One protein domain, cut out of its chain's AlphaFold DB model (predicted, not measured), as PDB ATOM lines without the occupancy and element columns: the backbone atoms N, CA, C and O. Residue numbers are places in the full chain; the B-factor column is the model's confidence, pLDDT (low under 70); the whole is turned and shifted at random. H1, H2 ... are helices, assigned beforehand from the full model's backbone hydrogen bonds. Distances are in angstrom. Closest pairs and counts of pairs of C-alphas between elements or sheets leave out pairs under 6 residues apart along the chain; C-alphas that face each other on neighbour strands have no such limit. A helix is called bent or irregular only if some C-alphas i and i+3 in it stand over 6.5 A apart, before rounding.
ATOM      1  N   GLY A   2     -17.145  45.826   1.694       28.14
ATOM      2  CA  GLY A   2     -15.751  46.005   2.173       28.14
ATOM      3  C   GLY A   2     -15.558  46.514   3.618       28.14
ATOM      4  O   GLY A   2     -14.718  45.999   4.343       28.14
ATOM      5  N   LYS A   3     -16.413  47.428   4.101       32.78
ATOM      6  CA  LYS A   3     -16.372  47.926   5.496       32.78
ATOM      7  C   LYS A   3     -16.605  46.856   6.566       32.78
ATOM      8  O   LYS A   3     -16.200  47.049   7.709       32.78
ATOM      9  N   ASN A   4     -17.244  45.736   6.213       32.03
ATOM     10  CA  ASN A   4     -17.435  44.641   7.160       32.03
ATOM     11  C   ASN A   4     -16.094  43.973   7.487       32.03
ATOM     12  O   ASN A   4     -15.925  43.565   8.636       32.03
ATOM     13  N   LEU A   5     -15.157  43.947   6.522       37.22
ATOM     14  CA  LEU A   5     -13.830  43.326   6.623       37.22
ATOM     15  C   LEU A   5     -12.780  44.234   7.293       37.22
ATOM     16  O   LEU A   5     -11.837  43.752   7.915       37.22
ATOM     17  N   GLU A   6     -12.964  45.558   7.245       35.38
ATOM     18  CA  GLU A   6     -12.030  46.532   7.841       35.38
ATOM     19  C   GLU A   6     -12.090  46.615   9.379       35.38
ATOM     20  O   GLU A   6     -11.086  46.925  10.017       35.38
ATOM     21  N   LEU A   7     -13.242  46.349  10.005       35.19
ATOM     22  CA  LEU A   7     -13.463  46.667  11.428       35.19
ATOM     23  C   LEU A   7     -13.399  45.455  12.375       35.19
ATOM     24  O   LEU A   7     -13.695  45.586  13.562       35.19
ATOM     25  N   GLY A   8     -13.089  44.252  11.876       39.31
ATOM     26  CA  GLY A   8     -13.331  43.017  12.641       39.31
ATOM     27  C   GLY A   8     -14.826  42.750  12.897       39.31
ATOM     28  O   GLY A   8     -15.180  41.875  13.684       39.31
ATOM     29  N   THR A   9     -15.710  43.487  12.214       36.88
ATOM     30  CA  THR A   9     -17.177  43.398  12.281       36.88
ATOM     31  C   THR A   9     -17.769  42.327  11.362       36.88
ATOM     32  O   THR A   9     -18.985  42.159  11.321       36.88
ATOM     33  N   GLU A  10     -16.949  41.588  10.611       40.62
ATOM     34  CA  GLU A  10     -17.400  40.435   9.815       40.62
ATOM     35  C   GLU A  10     -18.028  39.376  10.707       40.62
ATOM     36  O   GLU A  10     -19.077  38.828  10.389       40.62
ATOM     37  N   ILE A  11     -17.389  39.136  11.855       43.84
ATOM     38  CA  ILE A  11     -17.875  38.234  12.888       43.84
ATOM     39  C   ILE A  11     -19.235  38.731  13.372       43.84
ATOM     40  O   ILE A  11     -20.178  37.960  13.436       43.84
ATOM     41  N   ASN A  12     -19.357  40.029  13.624       45.91
ATOM     42  CA  ASN A  12     -20.574  40.673  14.100       45.91
ATOM     43  C   ASN A  12     -21.717  40.570  13.084       45.91
ATOM     44  O   ASN A  12     -22.796  40.117  13.430       45.91
ATOM     45  N   THR A  13     -21.456  40.874  11.811       51.72
ATOM     46  CA  THR A  13     -22.457  40.796  10.735       51.72
ATOM     47  C   THR A  13     -22.840  39.347  10.437       51.72
ATOM     48  O   THR A  13     -24.015  39.038  10.316       51.72
ATOM     49  N   TYR A  14     -21.881  38.421  10.383       53.19
ATOM     50  CA  TYR A  14     -22.180  37.005  10.168       53.19
ATOM     51  C   TYR A  14     -22.936  36.377  11.343       53.19
ATOM     52  O   TYR A  14     -23.884  35.630  11.132       53.19
ATOM     53  N   ILE A  15     -22.515  36.648  12.582       60.47
ATOM     54  CA  ILE A  15     -23.189  36.141  13.781       60.47
ATOM     55  C   ILE A  15     -24.599  36.740  13.874       60.47
ATOM     56  O   ILE A  15     -25.540  36.015  14.191       60.47
ATOM     57  N   HIS A  16     -24.760  38.018  13.525       68.69
ATOM     58  CA  HIS A  16     -26.056  38.684  13.389       68.69
ATOM     59  C   HIS A  16     -26.950  37.983  12.356       68.69
ATOM     60  O   HIS A  16     -28.054  37.558  12.698       68.69
ATOM     61  N   GLU A  17     -26.450  37.731  11.143       60.75
ATOM     62  CA  GLU A  17     -27.197  36.989  10.116       60.75
ATOM     63  C   GLU A  17     -27.497  35.540  10.536       60.75
ATOM     64  O   GLU A  17     -28.599  35.045  10.309       60.75
ATOM     65  N   LEU A  18     -26.581  34.854  11.230       61.28
ATOM     66  CA  LEU A  18     -26.855  33.526  11.786       61.28
ATOM     67  C   LEU A  18     -28.018  33.540  12.777       61.28
ATOM     68  O   LEU A  18     -28.786  32.579  12.818       61.28
ATOM     69  N   PHE A  19     -28.144  34.589  13.589       73.25
ATOM     70  CA  PHE A  19     -29.244  34.709  14.538       73.25
ATOM     71  C   PHE A  19     -30.566  35.048  13.843       73.25
ATOM     72  O   PHE A  19     -31.581  34.434  14.176       73.25
ATOM     73  N   HIS A  20     -30.556  35.907  12.822       70.06
ATOM     74  CA  HIS A  20     -31.710  36.093  11.928       70.06
ATOM     75  C   HIS A  20     -32.168  34.770  11.306       70.06
ATOM     76  O   HIS A  20     -33.352  34.417  11.320       70.06
ATOM     77  N   MET A  21     -31.214  33.983  10.810       61.53
ATOM     78  CA  MET A  21     -31.477  32.685  10.193       61.53
ATOM     79  C   MET A  21     -32.002  31.667  11.210       61.53
ATOM     80  O   MET A  21     -32.991  30.987  10.938       61.53
ATOM     81  N   TYR A  22     -31.396  31.585  12.396       65.56
ATOM     82  CA  TYR A  22     -31.849  30.704  13.474       65.56
ATOM     83  C   TYR A  22     -33.305  30.987  13.850       65.56
ATOM     84  O   TYR A  22     -34.137  30.079  13.863       65.56
ATOM     85  N   LEU A  23     -33.637  32.253  14.103       71.94
ATOM     86  CA  LEU A  23     -34.978  32.623  14.532       71.94
ATOM     87  C   LEU A  23     -36.014  32.437  13.414       71.94
ATOM     88  O   LEU A  23     -37.145  32.027  13.676       71.94
ATOM     89  N   THR A  24     -35.630  32.663  12.157       67.56
ATOM     90  CA  THR A  24     -36.462  32.325  10.990       67.56
ATOM     91  C   THR A  24     -36.753  30.819  10.913       67.56
ATOM     92  O   THR A  24     -37.880  30.425  10.630       67.56
ATOM     93  N   ASN A  25     -35.793  29.957  11.247       56.22
ATOM     94  CA  ASN A  25     -35.971  28.499  11.183       56.22
ATOM     95  C   ASN A  25     -36.769  27.913  12.337       56.22
ATOM     96  O   ASN A  25     -37.470  26.916  12.172       56.22
ATOM     97  N   CYS A  26     -36.623  28.502  13.518       65.62
ATOM     98  CA  CYS A  26     -37.243  28.000  14.735       65.62
ATOM     99  C   CYS A  26     -38.605  28.647  15.019       65.62
ATOM    100  O   CYS A  26     -39.222  28.322  16.035       65.62
ATOM    101  N   SER A  27     -39.082  29.544  14.143       77.19
ATOM    102  CA  SER A  27     -40.376  30.204  14.295       77.19
ATOM    103  C   SER A  27     -41.407  29.817  13.233       77.19
ATOM    104  O   SER A  27     -41.087  29.603  12.068       77.19
ATOM    105  N   ASN A  28     -42.683  29.795  13.619       80.44
ATOM    106  CA  ASN A  28     -43.805  29.444  12.747       80.44
ATOM    107  C   ASN A  28     -43.964  30.429  11.578       80.44
ATOM    108  O   ASN A  28     -44.229  30.016  10.449       80.44
ATOM    109  N   LEU A  29     -43.797  31.733  11.832       84.69
ATOM    110  CA  LEU A  29     -43.835  32.747  10.774       84.69
ATOM    111  C   LEU A  29     -42.616  32.671   9.850       84.69
ATOM    112  O   LEU A  29     -42.772  32.842   8.644       84.69
ATOM    113  N   GLY A  30     -41.428  32.370  10.378       74.75
ATOM    114  CA  GLY A  30     -40.244  32.178   9.545       74.75
ATOM    115  C   GLY A  30     -40.330  30.916   8.677       74.75
ATOM    116  O   GLY A  30     -40.050  30.974   7.481       74.75
ATOM    117  N   PHE A  31     -40.857  29.813   9.216       72.94
ATOM    118  CA  PHE A  31     -41.199  28.615   8.443       72.94
ATOM    119  C   PHE A  31     -42.158  28.923   7.282       72.94
ATOM    120  O   PHE A  31     -41.967  28.438   6.164       72.94
ATOM    121  N   LEU A  32     -43.172  29.759   7.520       82.12
ATOM    122  CA  LEU A  32     -44.120  30.164   6.484       82.12
ATOM    123  C   LEU A  32     -43.472  31.021   5.387       82.12
ATOM    124  O   LEU A  32     -43.764  30.814   4.211       82.12
ATOM    125  N   LEU A  33     -42.575  31.940   5.751       79.12
ATOM    126  CA  LEU A  33     -41.813  32.736   4.783       79.12
ATOM    127  C   LEU A  33     -40.958  31.846   3.873       79.12
ATOM    128  O   LEU A  33     -40.980  32.018   2.657       79.12
ATOM    129  N   LEU A  34     -40.273  30.847   4.440       68.94
ATOM    130  CA  LEU A  34     -39.485  29.877   3.668       68.94
ATOM    131  C   LEU A  34     -40.360  29.046   2.721       68.94
ATOM    132  O   LEU A  34     -39.963  28.745   1.594       68.94
ATOM    133  N   LEU A  35     -41.562  28.676   3.165       74.94
ATOM    134  CA  LEU A  35     -42.527  27.972   2.328       74.94
ATOM    135  C   LEU A  35     -43.002  28.840   1.153       74.94
ATOM    136  O   LEU A  35     -43.075  28.357   0.024       74.94
ATOM    137  N   PHE A  36     -43.293  30.117   1.401       82.00
ATOM    138  CA  PHE A  36     -43.715  31.061   0.365       82.00
ATOM    139  C   PHE A  36     -42.594  31.404  -0.615       82.00
ATOM    140  O   PHE A  36     -42.859  31.478  -1.811       82.00
ATOM    141  N   GLU A  37     -41.345  31.533  -0.152       75.06
ATOM    142  CA  GLU A  37     -40.171  31.680  -1.028       75.06
ATOM    143  C   GLU A  37     -40.124  30.538  -2.056       75.06
ATOM    144  O   GLU A  37     -39.978  30.775  -3.254       75.06
ATOM    145  N   ARG A  38     -40.325  29.296  -1.597       65.75
ATOM    146  CA  ARG A  38     -40.325  28.109  -2.461       65.75
ATOM    147  C   ARG A  38     -41.508  28.065  -3.413       65.75
ATOM    148  O   ARG A  38     -41.313  27.785  -4.591       65.75
ATOM    149  N   GLU A  39     -42.714  28.336  -2.925       79.31
ATOM    150  CA  GLU A  39     -43.902  28.395  -3.780       79.31
ATOM    151  C   GLU A  39     -43.740  29.455  -4.879       79.31
ATOM    152  O   GLU A  39     -44.065  29.178  -6.027       79.31
ATOM    153  N   CYS A  40     -43.158  30.620  -4.571       75.19
ATOM    154  CA  CYS A  40     -42.829  31.635  -5.571       75.19
ATOM    155  C   CYS A  40     -41.864  31.113  -6.644       75.19
ATOM    156  O   CYS A  40     -42.123  31.319  -7.829       75.19
ATOM    157  N   SER A  41     -40.777  30.431  -6.262       66.62
ATOM    158  CA  SER A  41     -39.847  29.838  -7.237       66.62
ATOM    159  C   SER A  41     -40.556  28.849  -8.163       66.62
ATOM    160  O   SER A  41     -40.423  28.944  -9.380       66.62
ATOM    161  N   PHE A  42     -41.373  27.951  -7.607       70.69
ATOM    162  CA  PHE A  42     -42.103  26.966  -8.407       70.69
ATOM    163  C   PHE A  42     -43.209  27.590  -9.261       70.69
ATOM    164  O   PHE A  42     -43.459  27.129 -10.371       70.69
ATOM    165  N   ALA A  43     -43.857  28.652  -8.785       73.81
ATOM    166  CA  ALA A  43     -44.845  29.386  -9.568       73.81
ATOM    167  C   ALA A  43     -44.209  30.047 -10.800       73.81
ATOM    168  O   ALA A  43     -44.823  30.044 -11.862       73.81
ATOM    169  N   LEU A  44     -42.979  30.563 -10.682       71.94
ATOM    170  CA  LEU A  44     -42.219  31.089 -11.821       71.94
ATOM    171  C   LEU A  44     -41.845  29.985 -12.817       71.94
ATOM    172  O   LEU A  44     -42.031  30.171 -14.015       71.94
ATOM    173  N   GLU A  45     -41.375  28.829 -12.337       73.00
ATOM    174  CA  GLU A  45     -41.077  27.668 -13.195       73.00
ATOM    175  C   GLU A  45     -42.320  27.148 -13.932       73.00
ATOM    176  O   GLU A  45     -42.227  26.684 -15.066       73.00
ATOM    177  N   ALA A  46     -43.485  27.228 -13.288       73.44
ATOM    178  CA  ALA A  46     -44.770  26.841 -13.855       73.44
ATOM    179  C   ALA A  46     -45.450  27.957 -14.673       73.44
ATOM    180  O   ALA A  46     -46.599  27.777 -15.081       73.44
ATOM    181  N   GLU A  47     -44.779  29.098 -14.883       84.56
ATOM    182  CA  GLU A  47     -45.297  30.275 -15.601       84.56
ATOM    183  C   GLU A  47     -46.632  30.820 -15.025       84.56
ATOM    184  O   GLU A  47     -47.461  31.396 -15.732       84.56
ATOM    185  N   ASP A  48     -46.868  30.659 -13.717       84.88
ATOM    186  CA  ASP A  48     -48.073  31.110 -13.006       84.88
ATOM    187  C   ASP A  48     -47.845  32.465 -12.313       84.88
ATOM    188  O   ASP A  48     -47.761  32.573 -11.084       84.88
ATOM    189  N   GLU A  49     -47.749  33.529 -13.116       88.00
ATOM    190  CA  GLU A  49     -47.472  34.891 -12.631       88.00
ATOM    191  C   GLU A  49     -48.519  35.415 -11.634       88.00
ATOM    192  O   GLU A  49     -48.194  36.164 -10.707       88.00
ATOM    193  N   LEU A  50     -49.792  35.036 -11.802       91.56
ATOM    194  CA  LEU A  50     -50.867  35.453 -10.898       91.56
ATOM    195  C   LEU A  50     -50.684  34.841  -9.509       91.56
ATOM    196  O   LEU A  50     -50.853  35.536  -8.501       91.56
ATOM    197  N   HIS A  51     -50.324  33.557  -9.441       91.31
ATOM    198  CA  HIS A  51     -50.034  32.903  -8.173       91.31
ATOM    199  C   HIS A  51     -48.748  33.445  -7.542       91.31
ATOM    200  O   HIS A  51     -48.768  33.807  -6.366       91.31
ATOM    201  N   TYR A  52     -47.678  33.599  -8.330       87.81
ATOM    202  CA  TYR A  52     -46.421  34.200  -7.879       87.81
ATOM    203  C   TYR A  52     -46.651  35.559  -7.203       87.81
ATOM    204  O   TYR A  52     -46.244  35.766  -6.060       87.81
ATOM    205  N   ASN A  53     -47.360  36.473  -7.873       89.06
ATOM    206  CA  ASN A  53     -47.606  37.812  -7.337       89.06
ATOM    207  C   ASN A  53     -48.428  37.783  -6.045       89.06
ATOM    208  O   ASN A  53     -48.119  38.524  -5.114       89.06
ATOM    209  N   LYS A  54     -49.427  36.895  -5.954       92.62
ATOM    210  CA  LYS A  54     -50.222  36.716  -4.734       92.62
ATOM    211  C   LYS A  54     -49.358  36.249  -3.557       92.62
ATOM    212  O   LYS A  54     -49.470  36.800  -2.467       92.62
ATOM    213  N   ILE A  55     -48.523  35.229  -3.755       90.88
ATOM    214  CA  ILE A  55     -47.688  34.669  -2.680       90.88
ATOM    215  C   ILE A  55     -46.578  35.635  -2.281       90.88
ATOM    216  O   ILE A  55     -46.331  35.811  -1.087       90.88
ATOM    217  N   ARG A  56     -45.980  36.337  -3.247       88.31
ATOM    218  CA  ARG A  56     -45.011  37.403  -2.986       88.31
ATOM    219  C   ARG A  56     -45.607  38.512  -2.121       88.31
ATOM    220  O   ARG A  56     -44.998  38.875  -1.123       88.31
ATOM    221  N   GLU A  57     -46.809  38.990  -2.440       92.25
ATOM    222  CA  GLU A  57     -47.480  40.043  -1.665       92.25
ATOM    223  C   GLU A  57     -47.755  39.609  -0.211       92.25
ATOM    224  O   GLU A  57     -47.527  40.377   0.727       92.25
ATOM    225  N   LEU A  58     -48.198  38.364   0.003       92.44
ATOM    226  CA  LEU A  58     -48.390  37.813   1.351       92.44
ATOM    227  C   LEU A  58     -47.055  37.647   2.095       92.44
ATOM    228  O   LEU A  58     -46.982  37.927   3.292       92.44
ATOM    229  N   SER A  59     -46.005  37.214   1.396       88.25
ATOM    230  CA  SER A  59     -44.658  37.037   1.951       88.25
ATOM    231  C   SER A  59     -44.047  38.365   2.401       88.25
ATOM    232  O   SER A  59     -43.641  38.491   3.555       88.25
ATOM    233  N   GLU A  60     -44.066  39.389   1.541       84.75
ATOM    234  CA  GLU A  60     -43.586  40.743   1.859       84.75
ATOM    235  C   GLU A  60     -44.305  41.309   3.088       84.75
ATOM    236  O   GLU A  60     -43.695  41.918   3.969       84.75
ATOM    237  N   MET A  61     -45.611  41.067   3.186       90.88
ATOM    238  CA  MET A  61     -46.402  41.503   4.322       90.88
ATOM    239  C   MET A  61     -45.986  40.832   5.634       90.88
ATOM    240  O   MET A  61     -45.791  41.526   6.632       90.88
ATOM    241  N   ILE A  62     -45.839  39.505   5.648       91.56
ATOM    242  CA  ILE A  62     -45.387  38.773   6.841       91.56
ATOM    243  C   ILE A  62     -43.977  39.229   7.216       91.56
ATOM    244  O   ILE A  62     -43.734  39.559   8.376       91.56
ATOM    245  N   PHE A  63     -43.075  39.331   6.238       86.06
ATOM    246  CA  PHE A  63     -41.699  39.772   6.442       86.06
ATOM    247  C   PHE A  63     -41.647  41.131   7.152       86.06
ATOM    248  O   PHE A  63     -41.063  41.240   8.234       86.06
ATOM    249  N   ASN A  64     -42.366  42.128   6.626       85.69
ATOM    250  CA  ASN A  64     -42.436  43.475   7.198       85.69
ATOM    251  C   ASN A  64     -42.977  43.498   8.637       85.69
ATOM    252  O   ASN A  64     -42.594  44.358   9.425       85.69
ATOM    253  N   ARG A  65     -43.856  42.558   9.006       90.38
ATOM    254  CA  ARG A  65     -44.394  42.442  10.372       90.38
ATOM    255  C   ARG A  65     -43.436  41.726  11.331       90.38
ATOM    256  O   ARG A  65     -43.539  41.921  12.541       90.38
ATOM    257  N   THR A  66     -42.509  40.920  10.811       88.62
ATOM    258  CA  THR A  66     -41.523  40.158  11.602       88.62
ATOM    259  C   THR A  66     -40.166  40.844  11.766       88.62
ATOM    260  O   THR A  66     -39.470  40.544  12.737       88.62
ATOM    261  N   ILE A  67     -39.801  41.769  10.869       86.00
ATOM    262  CA  ILE A  67     -38.441  42.327  10.771       86.00
ATOM    263  C   ILE A  67     -37.938  42.948  12.080       86.00
ATOM    264  O   ILE A  67     -36.808  42.697  12.479       86.00
ATOM    265  N   ASP A  68     -38.784  43.678  12.810       88.56
ATOM    266  CA  ASP A  68     -38.369  44.303  14.070       88.56
ATOM    267  C   ASP A  68     -38.010  43.266  15.139       88.56
ATOM    268  O   ASP A  68     -37.047  43.446  15.876       88.56
ATOM    269  N   VAL A  69     -38.764  42.164  15.233       92.19
ATOM    270  CA  VAL A  69     -38.484  41.093  16.204       92.19
ATOM    271  C   VAL A  69     -37.206  40.343  15.830       92.19
ATOM    272  O   VAL A  69     -36.409  40.019  16.711       92.19
ATOM    273  N   GLN A  70     -37.004  40.104  14.532       84.38
ATOM    274  CA  GLN A  70     -35.788  39.499  13.991       84.38
ATOM    275  C   GLN A  70     -34.560  40.348  14.343       84.38
ATOM    276  O   GLN A  70     -33.608  39.851  14.941       84.38
ATOM    277  N   GLU A  71     -34.626  41.659  14.100       86.88
ATOM    278  CA  GLU A  71     -33.532  42.581  14.412       86.88
ATOM    279  C   GLU A  71     -33.257  42.689  15.913       86.88
ATOM    280  O   GLU A  71     -32.097  42.699  16.328       86.88
ATOM    281  N   ILE A  72     -34.291  42.705  16.757       91.19
ATOM    282  CA  ILE A  72     -34.114  42.698  18.217       91.19
ATOM    283  C   ILE A  72     -33.405  41.432  18.675       91.19
ATOM    284  O   ILE A  72     -32.491  41.508  19.496       91.19
ATOM    285  N   TYR A  73     -33.800  40.271  18.156       89.81
ATOM    286  CA  TYR A  73     -33.149  39.017  18.504       89.81
ATOM    287  C   TYR A  73     -31.680  39.010  18.076       89.81
ATOM    288  O   TYR A  73     -30.802  38.818  18.918       89.81
ATOM    289  N   ALA A  74     -31.416  39.260  16.793       81.12
ATOM    290  CA  ALA A  74     -30.090  39.130  16.213       81.12
ATOM    291  C   ALA A  74     -29.078  40.090  16.849       81.12
ATOM    292  O   ALA A  74     -28.037  39.638  17.328       81.12
ATOM    293  N   ASN A  75     -29.431  41.373  17.001       84.38
ATOM    294  CA  ASN A  75     -28.526  42.362  17.593       84.38
ATOM    295  C   ASN A  75     -28.190  42.040  19.060       84.38
ATOM    296  O   ASN A  75     -27.045  42.191  19.489       84.38
ATOM    297  N   ASN A  76     -29.167  41.588  19.852       91.06
ATOM    298  CA  ASN A  76     -28.917  41.274  21.260       91.06
ATOM    299  C   ASN A  76     -28.095  39.991  21.436       91.06
ATOM    300  O   ASN A  76     -27.204  39.938  22.285       91.06
ATOM    301  N   GLN A  77     -28.376  38.960  20.638       84.69
ATOM    302  CA  GLN A  77     -27.618  37.711  20.669       84.69
ATOM    303  C   GLN A  77     -26.174  37.918  20.201       84.69
ATOM    304  O   GLN A  77     -25.256  37.372  20.811       84.69
ATOM    305  N   GLU A  78     -25.967  38.742  19.174       83.06
ATOM    306  CA  GLU A  78     -24.648  39.137  18.683       83.06
ATOM    307  C   GLU A  78     -23.824  39.818  19.786       83.06
ATOM    308  O   GLU A  78     -22.713  39.382  20.079       83.06
ATOM    309  N   LEU A  79     -24.377  40.831  20.465       86.12
ATOM    310  CA  LEU A  79     -23.663  41.544  21.530       86.12
ATOM    311  C   LEU A  79     -23.291  40.637  22.710       86.12
ATOM    312  O   LEU A  79     -22.182  40.744  23.233       86.12
ATOM    313  N   LEU A  80     -24.193  39.742  23.124       85.19
ATOM    314  CA  LEU A  80     -23.909  38.765  24.183       85.19
ATOM    315  C   LEU A  80     -22.846  37.750  23.743       85.19
ATOM    316  O   LEU A  80     -21.980  37.379  24.531       85.19
ATOM    317  N   TRP A  81     -22.864  37.338  22.475       82.50
ATOM    318  CA  TRP A  81     -21.855  36.443  21.914       82.50
ATOM    319  C   TRP A  81     -20.466  37.097  21.848       82.50
ATOM    320  O   TRP A  81     -19.473  36.439  22.158       82.50
ATOM    321  N   ILE A  82     -20.382  38.387  21.493       74.50
ATOM    322  CA  ILE A  82     -19.118  39.144  21.477       74.50
ATOM    323  C   ILE A  82     -18.504  39.177  22.877       74.50
ATOM    324  O   ILE A  82     -17.314  38.917  23.030       74.50
ATOM    325  N   GLU A  83     -19.312  39.456  23.897       81.94
ATOM    326  CA  GLU A  83     -18.860  39.485  25.291       81.94
ATOM    327  C   GLU A  83     -18.399  38.109  25.789       81.94
ATOM    328  O   GLU A  83     -17.396  38.032  26.491       81.94
ATOM    329  N   ASP A  84     -19.065  37.024  25.377       75.94
ATOM    330  CA  ASP A  84     -18.662  35.649  25.715       75.94
ATOM    331  C   ASP A  84     -17.340  35.218  25.055       75.94
ATOM    332  O   ASP A  84     -16.624  34.366  25.589       75.94
ATOM    333  N   LYS A  85     -17.044  35.720  23.850       71.56
ATOM    334  CA  LYS A  85     -15.883  35.290  23.049       71.56
ATOM    335  C   LYS A  85     -14.671  36.189  23.172       71.56
ATOM    336  O   LYS A  85     -13.554  35.704  22.985       71.56
ATOM    337  N   PHE A  86     -14.898  37.458  23.459       73.81
ATOM    338  CA  PHE A  86     -13.857  38.453  23.593       73.81
ATOM    339  C   PHE A  86     -13.938  39.071  24.989       73.81
ATOM    340  O   PHE A  86     -13.471  38.458  25.946       73.81
ATOM    341  N   ASP A  87     -14.535  40.255  25.114       75.06
ATOM    342  CA  ASP A  87     -14.688  40.973  26.371       75.06
ATOM    343  C   ASP A  87     -15.812  42.028  26.295       75.06
ATOM    344  O   ASP A  87     -16.397  42.305  25.239       75.06
ATOM    345  N   ALA A  88     -16.123  42.628  27.446       81.31
ATOM    346  CA  ALA A  88     -17.153  43.656  27.577       81.31
ATOM    347  C   ALA A  88     -16.797  44.974  26.857       81.31
ATOM    348  O   ALA A  88     -17.695  45.704  26.426       81.31
ATOM    349  N   ASP A  89     -15.507  45.280  26.687       74.31
ATOM    350  CA  ASP A  89     -15.057  46.499  26.010       74.31
ATOM    351  C   ASP A  89     -15.333  46.433  24.502       74.31
ATOM    352  O   ASP A  89     -15.801  47.409  23.907       74.31
ATOM    353  N   LEU A  90     -15.111  45.273  23.879       69.69
ATOM    354  CA  LEU A  90     -15.448  45.006  22.481       69.69
ATOM    355  C   LEU A  90     -16.958  45.015  22.240       69.69
ATOM    356  O   LEU A  90     -17.406  45.593  21.246       69.69
ATOM    357  N   LYS A  91     -17.758  44.470  23.166       81.56
ATOM    358  CA  LYS A  91     -19.226  44.586  23.116       81.56
ATOM    359  C   LYS A  91     -19.672  46.048  23.120       81.56
ATOM    360  O   LYS A  91     -20.486  46.439  22.283       81.56
ATOM    361  N   ARG A  92     -19.123  46.869  24.024       81.75
ATOM    362  CA  ARG A  92     -19.456  48.299  24.113       81.75
ATOM    363  C   ARG A  92     -19.092  49.044  22.830       81.75
ATOM    364  O   ARG A  92     -19.930  49.765  22.296       81.75
ATOM    365  N   LYS A  93     -17.886  48.819  22.299       73.69
ATOM    366  CA  LYS A  93     -17.472  49.394  21.012       73.69
ATOM    367  C   LYS A  93     -18.414  48.970  19.885       73.69
ATOM    368  O   LYS A  93     -18.854  49.836  19.138       73.69
ATOM    369  N   SER A  94     -18.768  47.685  19.787       71.44
ATOM    370  CA  SER A  94     -19.708  47.191  18.768       71.44
ATOM    371  C   SER A  94     -21.066  47.898  18.853       71.44
ATOM    372  O   SER A  94     -21.572  48.388  17.846       71.44
ATOM    373  N   PHE A  95     -21.622  48.041  20.060       81.31
ATOM    374  CA  PHE A  95     -22.879  48.761  20.281       81.31
ATOM    375  C   PHE A  95     -22.798  50.244  19.879       81.31
ATOM    376  O   PHE A  95     -23.666  50.727  19.156       81.31
ATOM    377  N   GLU A  96     -21.749  50.961  20.295       79.38
ATOM    378  CA  GLU A  96     -21.573  52.394  20.003       79.38
ATOM    379  C   GLU A  96     -21.429  52.679  18.494       79.38
ATOM    380  O   GLU A  96     -21.860  53.733  18.027       79.38
ATOM    381  N   HIS A  97     -20.875  51.738  17.718       71.19
ATOM    382  CA  HIS A  97     -20.717  51.871  16.264       71.19
ATOM    383  C   HIS A  97     -21.985  51.515  15.469       71.19
ATOM    384  O   HIS A  97     -22.059  51.824  14.276       71.19
ATOM    385  N   LYS A  98     -22.994  50.881  16.087       73.19
ATOM    386  CA  LYS A  98     -24.254  50.553  15.404       73.19
ATOM    387  C   LYS A  98     -25.051  51.830  15.090       73.19
ATOM    388  O   LYS A  98     -25.062  52.754  15.904       73.19
ATOM    389  N   PRO A  99     -25.775  51.900  13.955       71.94
ATOM    390  CA  PRO A  99     -26.682  53.014  13.686       71.94
ATOM    391  C   PRO A  99     -27.771  53.114  14.761       71.94
ATOM    392  O   PRO A  99     -28.175  52.105  15.334       71.94
ATOM    393  N   LYS A 100     -28.317  54.317  14.978       78.75
ATOM    394  CA  LYS A 100     -29.290  54.592  16.053       78.75
ATOM    395  C   LYS A 100     -30.455  53.592  16.106       78.75
ATOM    396  O   LYS A 100     -30.753  53.061  17.164       78.75
ATOM    397  N   LYS A 101     -31.033  53.258  14.949       75.69
ATOM    398  CA  LYS A 101     -32.126  52.278  14.842       75.69
ATOM    399  C   LYS A 101     -31.747  50.890  15.393       75.69
ATOM    400  O   LYS A 101     -32.561  50.241  16.034       75.69
ATOM    401  N   TYR A 102     -30.509  50.450  15.175       76.81
ATOM    402  CA  TYR A 102     -30.001  49.170  15.676       76.81
ATOM    403  C   TYR A 102     -29.659  49.226  17.167       76.81
ATOM    404  O   TYR A 102     -29.865  48.248  17.881       76.81
ATOM    405  N   GLN A 103     -29.199  50.379  17.663       82.88
ATOM    406  CA  GLN A 103     -29.057  50.601  19.104       82.88
ATOM    407  C   GLN A 103     -30.419  50.527  19.807       82.88
ATOM    408  O   GLN A 103     -30.523  49.916  20.868       82.88
ATOM    409  N   ASP A 104     -31.466  51.090  19.198       86.56
ATOM    410  CA  ASP A 104     -32.829  51.016  19.721       86.56
ATOM    411  C   ASP A 104     -33.295  49.552  19.840       86.56
ATOM    412  O   ASP A 104     -33.787  49.169  20.900       86.56
ATOM    413  N   TYR A 105     -33.031  48.703  18.835       87.94
ATOM    414  CA  TYR A 105     -33.320  47.260  18.896       87.94
ATOM    415  C   TYR A 105     -32.604  46.538  20.050       87.94
ATOM    416  O   TYR A 105     -33.207  45.707  20.732       87.94
ATOM    417  N   CYS A 106     -31.335  46.863  20.313       87.75
ATOM    418  CA  CYS A 106     -30.621  46.341  21.484       87.75
ATOM    419  C   CYS A 106     -31.295  46.786  22.792       87.75
ATOM    420  O   CYS A 106     -31.516  45.986  23.701       87.75
ATOM    421  N   ASN A 107     -31.661  48.065  22.878       92.00
ATOM    422  CA  ASN A 107     -32.211  48.665  24.091       92.00
ATOM    423  C   ASN A 107     -33.568  48.075  24.497       92.00
ATOM    424  O   ASN A 107     -33.909  48.102  25.682       92.00
ATOM    425  N   GLU A 108     -34.321  47.492  23.563       91.25
ATOM    426  CA  GLU A 108     -35.596  46.837  23.873       91.25
ATOM    427  C   GLU A 108     -35.460  45.655  24.833       91.25
ATOM    428  O   GLU A 108     -36.367  45.395  25.619       91.25
ATOM    429  N   MET A 109     -34.312  44.975  24.826       92.62
ATOM    430  CA  MET A 109     -34.028  43.857  25.731       92.62
ATOM    431  C   MET A 109     -33.145  44.269  26.916       92.62
ATOM    432  O   MET A 109     -32.676  43.404  27.659       92.62
ATOM    433  N   SER A 110     -32.958  45.575  27.147       90.50
ATOM    434  CA  SER A 110     -32.085  46.118  28.201       90.50
ATOM    435  C   SER A 110     -32.392  45.578  29.599       90.50
ATOM    436  O   SER A 110     -31.476  45.333  30.381       90.50
ATOM    437  N   VAL A 111     -33.668  45.321  29.901       90.56
ATOM    438  CA  VAL A 111     -34.110  44.736  31.179       90.56
ATOM    439  C   VAL A 111     -33.494  43.352  31.419       90.56
ATOM    440  O   VAL A 111     -33.227  42.987  32.561       90.56
ATOM    441  N   ILE A 112     -33.230  42.590  30.353       89.56
ATOM    442  CA  ILE A 112     -32.578  41.277  30.417       89.56
ATOM    443  C   ILE A 112     -31.062  41.440  30.317       89.56
ATOM    444  O   ILE A 112     -30.325  40.898  31.140       89.56
ATOM    445  N   THR A 113     -30.572  42.199  29.331       88.19
ATOM    446  CA  THR A 113     -29.129  42.302  29.064       88.19
ATOM    447  C   THR A 113     -28.361  42.971  30.203       88.19
ATOM    448  O   THR A 113     -27.215  42.593  30.460       88.19
ATOM    449  N   ASN A 114     -28.995  43.908  30.915       87.12
ATOM    450  CA  ASN A 114     -28.403  44.641  32.037       87.12
ATOM    451  C   ASN A 114     -28.697  43.993  33.399       87.12
ATOM    452  O   ASN A 114     -28.305  44.533  34.428       87.12
ATOM    453  N   ASN A 115     -29.384  42.847  33.432       87.31
ATOM    454  CA  ASN A 115     -29.632  42.136  34.679       87.31
ATOM    455  C   ASN A 115     -28.331  41.485  35.179       87.31
ATOM    456  O   ASN A 115     -27.812  40.562  34.550       87.31
ATOM    457  N   GLU A 116     -27.812  41.970  36.307       85.38
ATOM    458  CA  GLU A 116     -26.566  41.482  36.919       85.38
ATOM    459  C   GLU A 116     -26.704  40.083  37.537       85.38
ATOM    460  O   GLU A 116     -25.709  39.387  37.713       85.38
ATOM    461  N   ASN A 117     -27.932  39.641  37.831       85.44
ATOM    462  CA  ASN A 117     -28.184  38.321  38.416       85.44
ATOM    463  C   ASN A 117     -28.206  37.193  37.376       85.44
ATOM    464  O   ASN A 117     -28.293  36.030  37.759       85.44
ATOM    465  N   LEU A 118     -28.173  37.526  36.080       86.06
ATOM    466  CA  LEU A 118     -28.186  36.553  34.991       86.06
ATOM    467  C   LEU A 118     -26.804  36.446  34.356       86.06
ATOM    468  O   LEU A 118     -26.179  37.454  34.019       86.06
ATOM    469  N   ASN A 119     -26.364  35.219  34.103       84.75
ATOM    470  CA  ASN A 119     -25.222  34.988  33.228       84.75
ATOM    471  C   ASN A 119     -25.623  35.140  31.747       84.75
ATOM    472  O   ASN A 119     -26.804  35.156  31.392       84.75
ATOM    473  N   ASN A 120     -24.636  35.236  30.854       78.62
ATOM    474  CA  ASN A 120     -24.892  35.441  29.427       78.62
ATOM    475  C   ASN A 120     -25.699  34.308  28.777       78.62
ATOM    476  O   ASN A 120     -26.548  34.583  27.932       78.62
ATOM    477  N   GLY A 121     -25.531  33.056  29.211       72.69
ATOM    478  CA  GLY A 121     -26.357  31.941  28.743       72.69
ATOM    479  C   GLY A 121     -27.836  32.109  29.107       72.69
ATOM    480  O   GLY A 121     -28.709  31.926  28.261       72.69
ATOM    481  N   GLU A 122     -28.123  32.532  30.338       80.38
ATOM    482  CA  GLU A 122     -29.486  32.803  30.810       80.38
ATOM    483  C   GLU A 122     -30.108  34.013  30.105       80.38
ATOM    484  O   GLU A 122     -31.282  33.975  29.730       80.38
ATOM    485  N   LYS A 123     -29.323  35.071  29.862       88.00
ATOM    486  CA  LYS A 123     -29.766  36.239  29.082       88.00
ATOM    487  C   LYS A 123     -30.166  35.830  27.668       88.00
ATOM    488  O   LYS A 123     -31.258  36.170  27.214       88.00
ATOM    489  N   ARG A 124     -29.314  35.050  26.994       82.19
ATOM    490  CA  ARG A 124     -29.580  34.540  25.643       82.19
ATOM    491  C   ARG A 124     -30.834  33.669  25.605       82.19
ATOM    492  O   ARG A 124     -31.651  33.866  24.709       82.19
ATOM    493  N   TYR A 125     -31.022  32.794  26.596       82.44
ATOM    494  CA  TYR A 125     -32.218  31.955  26.727       82.44
ATOM    495  C   TYR A 125     -33.510  32.780  26.834       82.44
ATOM    496  O   TYR A 125     -34.473  32.521  26.114       82.44
ATOM    497  N   TRP A 126     -33.549  33.793  27.705       86.19
ATOM    498  CA  TRP A 126     -34.759  34.599  27.894       86.19
ATOM    499  C   TRP A 126     -35.103  35.449  26.672       86.19
ATOM    500  O   TRP A 126     -36.274  35.526  26.296       86.19
ATOM    501  N   ILE A 127     -34.094  36.034  26.024       89.75
ATOM    502  CA  ILE A 127     -34.277  36.794  24.781       89.75
ATOM    503  C   ILE A 127     -34.823  35.880  23.679       89.75
ATOM    504  O   ILE A 127     -35.795  36.231  23.014       89.75
ATOM    505  N   GLU A 128     -34.254  34.684  23.526       84.69
ATOM    506  CA  GLU A 128     -34.743  33.685  22.574       84.69
ATOM    507  C   GLU A 128     -36.195  33.293  22.852       84.69
ATOM    508  O   GLU A 128     -37.028  33.347  21.950       84.69
ATOM    509  N   LYS A 129     -36.533  32.982  24.107       84.12
ATOM    510  CA  LYS A 129     -37.888  32.581  24.501       84.12
ATOM    511  C   LYS A 129     -38.929  33.657  24.183       84.12
ATOM    512  O   LYS A 129     -40.013  33.339  23.691       84.12
ATOM    513  N   ILE A 130     -38.609  34.924  24.444       90.75
ATOM    514  CA  ILE A 130     -39.506  36.058  24.185       90.75
ATOM    515  C   ILE A 130     -39.685  36.282  22.677       90.75
ATOM    516  O   ILE A 130     -40.819  36.405  22.208       90.75
ATOM    517  N   CYS A 131     -38.597  36.276  21.903       90.81
ATOM    518  CA  CYS A 131     -38.666  36.453  20.450       90.81
ATOM    519  C   CYS A 131     -39.368  35.275  19.755       90.81
ATOM    520  O   CYS A 131     -40.184  35.486  18.857       90.81
ATOM    521  N   LEU A 132     -39.140  34.038  20.211       82.69
ATOM    522  CA  LEU A 132     -39.870  32.868  19.723       82.69
ATOM    523  C   LEU A 132     -41.360  32.959  20.048       82.69
ATOM    524  O   LEU A 132     -42.175  32.690  19.176       82.69
ATOM    525  N   HIS A 133     -41.748  33.385  21.251       87.38
ATOM    526  CA  HIS A 133     -43.164  33.581  21.590       87.38
ATOM    527  C   HIS A 133     -43.849  34.616  20.675       87.38
ATOM    528  O   HIS A 133     -45.008  34.445  20.271       87.38
ATOM    529  N   ALA A 134     -43.125  35.682  20.321       91.00
ATOM    530  CA  ALA A 134     -43.608  36.719  19.419       91.00
ATOM    531  C   ALA A 134     -43.860  36.196  17.995       91.00
ATOM    532  O   ALA A 134     -44.862  36.569  17.386       91.00
ATOM    533  N   LEU A 135     -42.998  35.307  17.487       88.62
ATOM    534  CA  LEU A 135     -43.082  34.777  16.120       88.62
ATOM    535  C   LEU A 135     -43.841  33.443  15.995       88.62
ATOM    536  O   LEU A 135     -44.308  33.100  14.907       88.62
ATOM    537  N   ASN A 136     -44.011  32.693  17.086       84.19
ATOM    538  CA  ASN A 136     -44.738  31.419  17.124       84.19
ATOM    539  C   ASN A 136     -46.238  31.615  17.329       84.19
ATOM    540  O   ASN A 136     -46.811  31.212  18.343       84.19
ATOM    541  N   ILE A 137     -46.888  32.222  16.338       87.00
ATOM    542  CA  ILE A 137     -48.353  32.283  16.276       87.00
ATOM    543  C   ILE A 137     -48.944  30.922  15.878       87.00
ATOM    544  O   ILE A 137     -48.259  30.075  15.295       87.00
ATOM    545  N   GLN A 138     -50.238  30.714  16.134       84.06
ATOM    546  CA  GLN A 138     -50.942  29.491  15.743       84.06
ATOM    547  C   GLN A 138     -51.282  29.498  14.243       84.06
ATOM    548  O   GLN A 138     -52.427  29.745  13.852       84.06
ATOM    549  N   ILE A 139     -50.297  29.199  13.388       83.00
ATOM    550  CA  ILE A 139     -50.464  29.225  11.922       83.00
ATOM    551  C   ILE A 139     -51.452  28.167  11.394       83.00
ATOM    552  O   ILE A 139     -51.916  28.257  10.263       83.00
ATOM    553  N   SER A 140     -51.815  27.165  12.202       80.56
ATOM    554  CA  SER A 140     -52.840  26.166  11.849       80.56
ATOM    555  C   SER A 140     -54.270  26.555  12.247       80.56
ATOM    556  O   SER A 140     -55.203  25.776  11.995       80.56
ATOM    557  N   SER A 141     -54.450  27.707  12.903       86.38
ATOM    558  CA  SER A 141     -55.771  28.213  13.281       86.38
ATOM    559  C   SER A 141     -56.587  28.567  12.041       86.38
ATOM    560  O   SER A 141     -56.058  29.057  11.045       86.38
ATOM    561  N   ASP A 142     -57.897  28.337  12.105       86.19
ATOM    562  CA  ASP A 142     -58.785  28.685  10.993       86.19
ATOM    563  C   ASP A 142     -58.843  30.207  10.771       86.19
ATOM    564  O   ASP A 142     -59.025  30.659   9.643       86.19
ATOM    565  N   GLU A 143     -58.609  30.991  11.829       89.31
ATOM    566  CA  GLU A 143     -58.479  32.448  11.780       89.31
ATOM    567  C   GLU A 143     -57.288  32.883  10.912       89.31
ATOM    568  O   GLU A 143     -57.477  33.598   9.926       89.31
ATOM    569  N   PHE A 144     -56.083  32.377  11.201       90.38
ATOM    570  CA  PHE A 144     -54.886  32.705  10.424       90.38
ATOM    571  C   PHE A 144     -54.964  32.180   8.986       90.38
ATOM    572  O   PHE A 144     -54.637  32.878   8.028       90.38
ATOM    573  N   LEU A 145     -55.464  30.959   8.802       90.50
ATOM    574  CA  LEU A 145     -55.640  30.382   7.471       90.50
ATOM    575  C   LEU A 145     -56.659  31.162   6.625       90.50
ATOM    576  O   LEU A 145     -56.503  31.279   5.409       90.50
ATOM    577  N   ASN A 146     -57.696  31.727   7.248       89.81
ATOM    578  CA  ASN A 146     -58.605  32.650   6.575       89.81
ATOM    579  C   ASN A 146     -57.929  33.993   6.257       89.81
ATOM    580  O   ASN A 146     -58.237  34.571   5.211       89.81
ATOM    581  N   ALA A 147     -57.006  34.455   7.106       92.00
ATOM    582  CA  ALA A 147     -56.219  35.663   6.879       92.00
ATOM    583  C   ALA A 147     -55.325  35.550   5.631       92.00
ATOM    584  O   ALA A 147     -55.300  36.461   4.811       92.00
ATOM    585  N   LEU A 148     -54.710  34.386   5.394       91.94
ATOM    586  CA  LEU A 148     -53.865  34.125   4.215       91.94
ATOM    587  C   LEU A 148     -54.604  34.135   2.860       91.94
ATOM    588  O   LEU A 148     -53.976  34.022   1.807       91.94
ATOM    589  N   LYS A 149     -55.936  34.266   2.836       89.00
ATOM    590  CA  LYS A 149     -56.695  34.306   1.574       89.00
ATOM    591  C   LYS A 149     -56.486  35.604   0.792       89.00
ATOM    592  O   LYS A 149     -56.632  35.578  -0.432       89.00
ATOM    593  N   SER A 150     -56.177  36.714   1.465       88.88
ATOM    594  CA  SER A 150     -55.911  38.011   0.835       88.88
ATOM    595  C   SER A 150     -55.075  38.919   1.735       88.88
ATOM    596  O   SER A 150     -55.136  38.821   2.957       88.88
ATOM    597  N   ARG A 151     -54.359  39.873   1.129       89.06
ATOM    598  CA  ARG A 151     -53.575  40.883   1.853       89.06
ATOM    599  C   ARG A 151     -54.385  41.644   2.901       89.06
ATOM    600  O   ARG A 151     -53.917  41.818   4.017       89.06
ATOM    601  N   GLN A 152     -55.598  42.076   2.559       91.88
ATOM    602  CA  GLN A 152     -56.438  42.850   3.477       91.88
ATOM    603  C   GLN A 152     -56.733  42.077   4.770       91.88
ATOM    604  O   GLN A 152     -56.569  42.614   5.859       91.88
ATOM    605  N   LYS A 153     -57.114  40.799   4.659       92.19
ATOM    606  CA  LYS A 153     -57.425  39.977   5.835       92.19
ATOM    607  C   LYS A 153     -56.185  39.683   6.673       92.19
ATOM    608  O   LYS A 153     -56.282  39.564   7.890       92.19
ATOM    609  N   LEU A 154     -55.030  39.552   6.024       92.44
ATOM    610  CA  LEU A 154     -53.756  39.403   6.714       92.44
ATOM    611  C   LEU A 154     -53.360  40.684   7.467       92.44
ATOM    612  O   LEU A 154     -52.789  40.585   8.549       92.44
ATOM    613  N   ASP A 155     -53.710  41.869   6.950       91.94
ATOM    614  CA  ASP A 155     -53.507  43.145   7.660       91.94
ATOM    615  C   ASP A 155     -54.379  43.249   8.894       91.94
ATOM    616  O   ASP A 155     -53.879  43.537   9.978       91.94
ATOM    617  N   GLU A 156     -55.665  42.944   8.732       91.81
ATOM    618  CA  GLU A 156     -56.633  42.914   9.825       91.81
ATOM    619  C   GLU A 156     -56.164  41.945  10.917       91.81
ATOM    620  O   GLU A 156     -56.104  42.326  12.085       91.81
ATOM    621  N   TYR A 157     -55.706  40.745  10.542       92.56
ATOM    622  CA  TYR A 157     -55.162  39.772  11.490       92.56
ATOM    623  C   TYR A 157     -53.973  40.325  12.283       92.56
ATOM    624  O   TYR A 157     -53.919  40.147  13.494       92.56
ATOM    625  N   PHE A 158     -53.033  41.020  11.634       92.69
ATOM    626  CA  PHE A 158     -51.859  41.592  12.301       92.69
ATOM    627  C   PHE A 158     -52.091  42.977  12.924       92.69
ATOM    628  O   PHE A 158     -51.139  43.550  13.443       92.69
ATOM    629  N   SER A 159     -53.301  43.536  12.895       85.06
ATOM    630  CA  SER A 159     -53.557  44.900  13.387       85.06
ATOM    631  C   SER A 159     -53.688  45.018  14.915       85.06
ATOM    632  O   SER A 159     -53.549  46.116  15.455       85.06
ATOM    633  N   GLU A 160     -53.889  43.902  15.620       79.69
ATOM    634  CA  GLU A 160     -54.164  43.875  17.064       79.69
ATOM    635  C   GLU A 160     -53.117  43.048  17.851       79.69
ATOM    636  O   GLU A 160     -51.907  43.153  17.625       79.69
ATOM    637  N   GLU A 161     -53.556  42.212  18.801       83.94
ATOM    638  CA  GLU A 161     -52.700  41.417  19.697       83.94
ATOM    639  C   GLU A 161     -51.825  40.385  18.966       83.94
ATOM    640  O   GLU A 161     -50.849  39.888  19.523       83.94
ATOM    641  N   ASN A 162     -52.143  40.079  17.707       86.00
ATOM    642  CA  ASN A 162     -51.407  39.122  16.885       86.00
ATOM    643  C   ASN A 162     -50.179  39.725  16.183       86.00
ATOM    644  O   ASN A 162     -49.370  38.968  15.644       86.00
ATOM    645  N   HIS A 163     -49.996  41.054  16.189       92.19
ATOM    646  CA  HIS A 163     -48.796  41.670  15.617       92.19
ATOM    647  C   HIS A 163     -47.535  41.160  16.349       92.19
ATOM    648  O   HIS A 163     -47.474  41.290  17.578       92.19
ATOM    649  N   PRO A 164     -46.488  40.664  15.656       92.44
ATOM    650  CA  PRO A 164     -45.292  40.115  16.310       92.44
ATOM    651  C   PRO A 164     -44.658  41.070  17.326       92.44
ATOM    652  O   PRO A 164     -44.349  40.683  18.449       92.44
ATOM    653  N   LYS A 165     -44.555  42.357  16.977       92.50
ATOM    654  CA  LYS A 165     -44.096  43.410  17.896       92.50
ATOM    655  C   LYS A 165     -44.953  43.568  19.161       92.50
ATOM    656  O   LYS A 165     -44.415  43.691  20.256       92.50
ATOM    657  N   THR A 166     -46.279  43.556  19.031       92.19
ATOM    658  CA  THR A 166     -47.195  43.655  20.178       92.19
ATOM    659  C   THR A 166     -47.045  42.436  21.082       92.19
ATOM    660  O   THR A 166     -46.906  42.584  22.296       92.19
ATOM    661  N   ARG A 167     -46.963  41.235  20.494       91.94
ATOM    662  CA  ARG A 167     -46.707  39.983  21.221       91.94
ATOM    663  C   ARG A 167     -45.376  40.011  21.972       91.94
ATOM    664  O   ARG A 167     -45.332  39.594  23.128       91.94
ATOM    665  N   LEU A 168     -44.322  40.543  21.350       93.56
ATOM    666  CA  LEU A 168     -43.013  40.747  21.979       93.56
ATOM    667  C   LEU A 168     -43.133  41.622  23.233       93.56
ATOM    668  O   LEU A 168     -42.692  41.220  24.308       93.56
ATOM    669  N   ASN A 169     -43.787  42.780  23.114       92.75
ATOM    670  CA  ASN A 169     -43.971  43.720  24.222       92.75
ATOM    671  C   ASN A 169     -44.793  43.110  25.368       92.75
ATOM    672  O   ASN A 169     -44.468  43.302  26.540       92.75
ATOM    673  N   ILE A 170     -45.839  42.341  25.046       90.75
ATOM    674  CA  ILE A 170     -46.647  41.623  26.041       90.75
ATOM    675  C   ILE A 170     -45.795  40.578  26.772       90.75
ATOM    676  O   ILE A 170     -45.830  40.521  28.002       90.75
ATOM    677  N   ALA A 171     -45.020  39.772  26.041       90.56
ATOM    678  CA  ALA A 171     -44.151  38.749  26.618       90.56
ATOM    679  C   ALA A 171     -43.052  39.358  27.500       90.56
ATOM    680  O   ALA A 171     -42.843  38.897  28.622       90.56
ATOM    681  N   LEU A 172     -42.421  40.446  27.052       92.06
ATOM    682  CA  LEU A 172     -41.444  41.189  27.845       92.06
ATOM    683  C   LEU A 172     -42.077  41.784  29.114       92.06
ATOM    684  O   LEU A 172     -41.497  41.700  30.196       92.06
ATOM    685  N   GLY A 173     -43.297  42.321  29.020       91.06
ATOM    686  CA  GLY A 173     -44.044  42.822  30.175       91.06
ATOM    687  C   GLY A 173     -44.382  41.730  31.195       91.06
ATOM    688  O   GLY A 173     -44.280  41.968  32.398       91.06
ATOM    689  N   LYS A 174     -44.744  40.526  30.731       89.94
ATOM    690  CA  LYS A 174     -44.961  39.348  31.589       89.94
ATOM    691  C   LYS A 174     -43.663  38.888  32.252       89.94
ATOM    692  O   LYS A 174     -43.650  38.680  33.463       89.94
ATOM    693  N   TYR A 175     -42.566  38.831  31.494       89.81
ATOM    694  CA  TYR A 175     -41.231  38.550  32.025       89.81
ATOM    695  C   TYR A 175     -40.863  39.512  33.166       89.81
ATOM    696  O   TYR A 175     -40.491  39.066  34.247       89.81
ATOM    697  N   CYS A 176     -41.070  40.822  32.984       87.69
ATOM    698  CA  CYS A 176     -40.782  41.829  34.015       87.69
ATOM    699  C   CYS A 176     -41.601  41.646  35.306       87.69
ATOM    700  O   CYS A 176     -41.168  42.071  36.375       87.69
ATOM    701  N   ARG A 177     -42.789  41.034  35.220       88.81
ATOM    702  CA  ARG A 177     -43.668  40.748  36.367       88.81
ATOM    703  C   ARG A 177     -43.471  39.344  36.951       88.81
ATOM    704  O   ARG A 177     -44.203  38.975  37.864       88.81
ATOM    705  N   ASN A 178     -42.493  38.576  36.458       82.75
ATOM    706  CA  ASN A 178     -42.301  37.156  36.776       82.75
ATOM    707  C   ASN A 178     -43.557  36.303  36.504       82.75
ATOM    708  O   ASN A 178     -43.840  35.335  37.208       82.75
ATOM    709  N   GLU A 179     -44.326  36.675  35.481       82.94
ATOM    710  CA  GLU A 179     -45.495  35.930  35.022       82.94
ATOM    711  C   GLU A 179     -45.081  34.900  33.966       82.94
ATOM    712  O   GLU A 179     -44.297  35.190  33.059       82.94
ATOM    713  N   ASN A 180     -45.662  33.701  34.036       72.31
ATOM    714  CA  ASN A 180     -45.490  32.703  32.986       72.31
ATOM    715  C   ASN A 180     -46.221  33.144  31.710       72.31
ATOM    716  O   ASN A 180     -47.369  33.592  31.741       72.31
ATOM    717  N   PHE A 181     -45.572  32.956  30.568       69.94
ATOM    718  CA  PHE A 181     -46.197  33.020  29.254       69.94
ATOM    719  C   PHE A 181     -45.945  31.697  28.537       69.94
ATOM    720  O   PHE A 181     -44.846  31.148  28.618       69.94
ATOM    721  N   GLU A 182     -47.001  31.160  27.923       59.34
ATOM    722  CA  GLU A 182     -46.971  29.839  27.297       59.34
ATOM    723  C   GLU A 182     -45.887  29.746  26.219       59.34
ATOM    724  O   GLU A 182     -45.595  30.706  25.492       59.34
ATOM    725  N   GLU A 183     -45.280  28.561  26.168       53.53
ATOM    726  CA  GLU A 183     -44.241  28.196  25.214       53.53
ATOM    727  C   GLU A 183     -44.792  28.131  23.786       53.53
ATOM    728  O   GLU A 183     -46.001  28.117  23.555       53.53
ATOM    729  N   ALA A 184     -43.862  28.161  22.830       56.09
ATOM    730  CA  ALA A 184     -44.100  28.116  21.394       56.09
ATOM    731  C   ALA A 184     -45.286  27.218  21.008       56.09
ATOM    732  O   ALA A 184     -45.356  26.055  21.399       56.09
ATOM    733  N   VAL A 185     -46.204  27.757  20.203       62.38
ATOM    734  CA  VAL A 185     -47.340  26.987  19.700       62.38
ATOM    735  C   VAL A 185     -46.822  25.920  18.739       62.38
ATOM    736  O   VAL A 185     -46.418  26.239  17.619       62.38
ATOM    737  N   GLU A 186     -46.829  24.663  19.180       58.62
ATOM    738  CA  GLU A 186     -46.406  23.532  18.359       58.62
ATOM    739  C   GLU A 186     -47.379  23.357  17.183       58.62
ATOM    740  O   GLU A 186     -48.593  23.185  17.347       58.62
ATOM    741  N   VAL A 187     -46.844  23.450  15.968       61.91
ATOM    742  CA  VAL A 187     -47.614  23.301  14.734       61.91
ATOM    743  C   VAL A 187     -47.538  21.854  14.294       61.91
ATOM    744  O   VAL A 187     -46.449  21.313  14.156       61.91
ATOM    745  N   ASN A 188     -48.684  21.245  13.989       65.31
ATOM    746  CA  ASN A 188     -48.709  19.981  13.260       65.31
ATOM    747  C   ASN A 188     -48.497  20.267  11.759       65.31
ATOM    748  O   ASN A 188     -49.440  20.743  11.110       65.31
ATOM    749  N   PRO A 189     -47.314  19.979  11.180       61.22
ATOM    750  CA  PRO A 189     -47.005  20.398   9.816       61.22
ATOM    751  C   PRO A 189     -47.899  19.703   8.790       61.22
ATOM    752  O   PRO A 189     -48.317  20.331   7.829       61.22
ATOM    753  N   TYR A 190     -48.274  18.439   9.014       57.53
ATOM    754  CA  TYR A 190     -49.162  17.696   8.116       57.53
ATOM    755  C   TYR A 190     -50.543  18.352   8.007       57.53
ATOM    756  O   TYR A 190     -51.034  18.624   6.910       57.53
ATOM    757  N   LYS A 191     -51.152  18.668   9.156       66.12
ATOM    758  CA  LYS A 191     -52.455  19.344   9.201       66.12
ATOM    759  C   LYS A 191     -52.371  20.742   8.592       66.12
ATOM    760  O   LYS A 191     -53.295  21.152   7.894       66.12
ATOM    761  N   PHE A 192     -51.272  21.452   8.840       75.56
ATOM    762  CA  PHE A 192     -51.011  22.751   8.235       75.56
ATOM    763  C   PHE A 192     -50.937  22.646   6.706       75.56
ATOM    764  O   PHE A 192     -51.757  23.263   6.030       75.56
ATOM    765  N   PHE A 193     -50.044  21.800   6.174       71.06
ATOM    766  CA  PHE A 193     -49.833  21.582   4.740       71.06
ATOM    767  C   PHE A 193     -51.105  21.159   4.007       71.06
ATOM    768  O   PHE A 193     -51.414  21.720   2.957       71.06
ATOM    769  N   SER A 194     -51.871  20.218   4.572       69.06
ATOM    770  CA  SER A 194     -53.162  19.810   4.005       69.06
ATOM    771  C   SER A 194     -54.095  21.012   3.865       69.06
ATOM    772  O   SER A 194     -54.589  21.282   2.776       69.06
ATOM    773  N   LYS A 195     -54.271  21.797   4.936       78.81
ATOM    774  CA  LYS A 195     -55.189  22.939   4.930       78.81
ATOM    775  C   LYS A 195     -54.751  24.053   3.977       78.81
ATOM    776  O   LYS A 195     -55.589  24.587   3.258       78.81
ATOM    777  N   ILE A 196     -53.471  24.428   3.946       83.69
ATOM    778  CA  ILE A 196     -53.005  25.496   3.041       83.69
ATOM    779  C   ILE A 196     -53.083  25.081   1.567       83.69
ATOM    780  O   ILE A 196     -53.330  25.927   0.706       83.69
ATOM    781  N   LYS A 197     -52.934  23.781   1.277       80.19
ATOM    782  CA  LYS A 197     -53.131  23.213  -0.058       80.19
ATOM    783  C   LYS A 197     -54.608  23.218  -0.446       80.19
ATOM    784  O   LYS A 197     -54.940  23.686  -1.531       80.19
ATOM    785  N   ASP A 198     -55.493  22.786   0.453       80.00
ATOM    786  CA  ASP A 198     -56.949  22.811   0.239       80.00
ATOM    787  C   ASP A 198     -57.467  24.239  -0.004       80.00
ATOM    788  O   ASP A 198     -58.402  24.461  -0.770       80.00
ATOM    789  N   LEU A 199     -56.825  25.231   0.618       82.50
ATOM    790  CA  LEU A 199     -57.121  26.652   0.431       82.50
ATOM    791  C   LEU A 199     -56.520  27.252  -0.850       82.50
ATOM    792  O   LEU A 199     -56.752  28.432  -1.128       82.50
ATOM    793  N   GLY A 200     -55.745  26.482  -1.619       80.31
ATOM    794  CA  GLY A 200     -55.046  26.956  -2.815       80.31
ATOM    795  C   GLY A 200     -54.011  28.047  -2.522       80.31
ATOM    796  O   GLY A 200     -53.754  28.894  -3.379       80.31
ATOM    797  N   ILE A 201     -53.472  28.078  -1.296       85.06
ATOM    798  CA  ILE A 201     -52.390  28.993  -0.905       85.06
ATOM    799  C   ILE A 201     -51.054  28.451  -1.418       85.06
ATOM    800  O   ILE A 201     -50.247  29.232  -1.891       85.06
ATOM    801  N   ILE A 202     -50.843  27.133  -1.384       81.19
ATOM    802  CA  ILE A 202     -49.719  26.482  -2.073       81.19
ATOM    803  C   ILE A 202     -50.261  25.608  -3.204       81.19
ATOM    804  O   ILE A 202     -51.181  24.812  -2.990       81.19
ATOM    805  N   LYS A 203     -49.724  25.769  -4.414       80.94
ATOM    806  CA  LYS A 203     -50.213  25.095  -5.624       80.94
ATOM    807  C   LYS A 203     -49.115  24.258  -6.276       80.94
ATOM    808  O   LYS A 203     -49.350  23.090  -6.593       80.94
ATOM    809  N   HIS A 204     -47.924  24.827  -6.411       73.50
ATOM    810  CA  HIS A 204     -46.798  24.299  -7.179       73.50
ATOM    811  C   HIS A 204     -45.711  23.664  -6.311       73.50
ATOM    812  O   HIS A 204     -44.901  22.901  -6.827       73.50
ATOM    813  N   PHE A 205     -45.752  23.843  -4.985       63.06
ATOM    814  CA  PHE A 205     -44.813  23.232  -4.031       63.06
ATOM    815  C   PHE A 205     -44.659  21.698  -4.146       63.06
ATOM    816  O   PHE A 205     -43.665  21.138  -3.696       63.06
ATOM    817  N   ASN A 206     -45.617  20.993  -4.765       55.38
ATOM    818  CA  ASN A 206     -45.538  19.541  -4.994       55.38
ATOM    819  C   ASN A 206     -44.649  19.137  -6.190       55.38
ATOM    820  O   ASN A 206     -44.453  17.942  -6.417       55.38
ATOM    821  N   MET A 207     -44.133  20.082  -6.978       45.06
ATOM    822  CA  MET A 207     -43.313  19.796  -8.155       45.06
ATOM    823  C   MET A 207     -41.822  19.872  -7.791       45.06
ATOM    824  O   MET A 207     -41.229  20.935  -7.759       45.06
ATOM    825  N   ARG A 208     -41.217  18.705  -7.528       45.06
ATOM    826  CA  ARG A 208     -39.760  18.458  -7.424       45.06
ATOM    827  C   ARG A 208     -38.986  19.281  -6.378       45.06
ATOM    828  O   ARG A 208     -38.355  20.288  -6.672       45.06
TER     829      ARG A 208
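AT A GLANCE: This is residues 2 to 208 of the 602 residues of an uncharacterized protein of Bacillus thuringiensis serovar pondicheriensis BGSC 4BA1 (UniProt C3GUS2). One long helix, H4, bends like an elbow through the middle of a pile of helices: H3 runs back side by side with its first arm, H4a, while H2 crosses its second arm, H4b, and H8 runs alongside that arm. H11 packs on H8 and H4b, H5 and H6 pack on H4b, and H10 packs on H4a with H9 beyond it. The printed part has 207 residues with twelve named helices, H1 to H12 in order, and no named strand; the class is all helix. It is compact, with a radius of gyration of the C-alphas of 18.8 A and spans of 53 by 45 by 27 A.

IN THESE COORDINATES: Find C-alpha 2 at (-15.751, 46.005, 2.173), where H1, residues 2 to 6, begins. H2, residues 10 to 26, spans 23.9 A, and H3, residues 28 to 45, 26.1 A. H4, residues 49 to 85, was assigned as one helix by its hydrogen bonds but is bent: C-alphas 65 and 68 are 7.3 A apart. H4a, residues 49 to 65, spans 24.4 A; H4b, residues 68 to 85, spans 25.8 A from C-alpha 68 at (-38.369, 44.303, 14.070). Next come H5, residues 88 to 97, H6, 100 to 107, H7, 110 to 113, H8, 120 to 135, 22.5 A long, H9, 142 to 147, H10, 151 to 158, and H11, 164 to 176, 18.4 A long. H12, residues 189 to 198, ends at C-alpha 198, (-56.949, 22.811, 0.239).

HOW THE PARTS SIT: Start at the hub, H4, which touches seven other helices; its arms stand at a steep tilt of 57 degrees. H3 and H4a form a helical hairpin, a shallow tilt of 23 degrees, closest at the C-alphas of Cys 40 and Tyr 52, 5.0 A. H2 touches H4b at a steep tilt of 52 degrees, C-alphas 19 and 74 being closest at 4.8 A. H8 touches H4b at a shallow 13 degrees, opposite ways, with C-alphas 77 and 124 closest at 6.2 A. H11 touches H8, C-alphas 134 and 168 being closest at 4.8 A. H7 touches H8, closest at C-alphas 112 and 123, 5.9 A. H1 and H12 touch no helix. Every O i to N i+4 pair is within hydrogen-bond range in each helix or arm but H7, which is too short for such a pair.

THE WHOLE: The farthest C-alphas, of Glu 47 and Asn 117, are 57.2 A apart. The printed part has no cut, and the link from H11 to H12 is long, 12 residues. Mean pLDDT of the printed part is 78.3; 42 residues are under 70, among them 2 to 18 and 181 to 191.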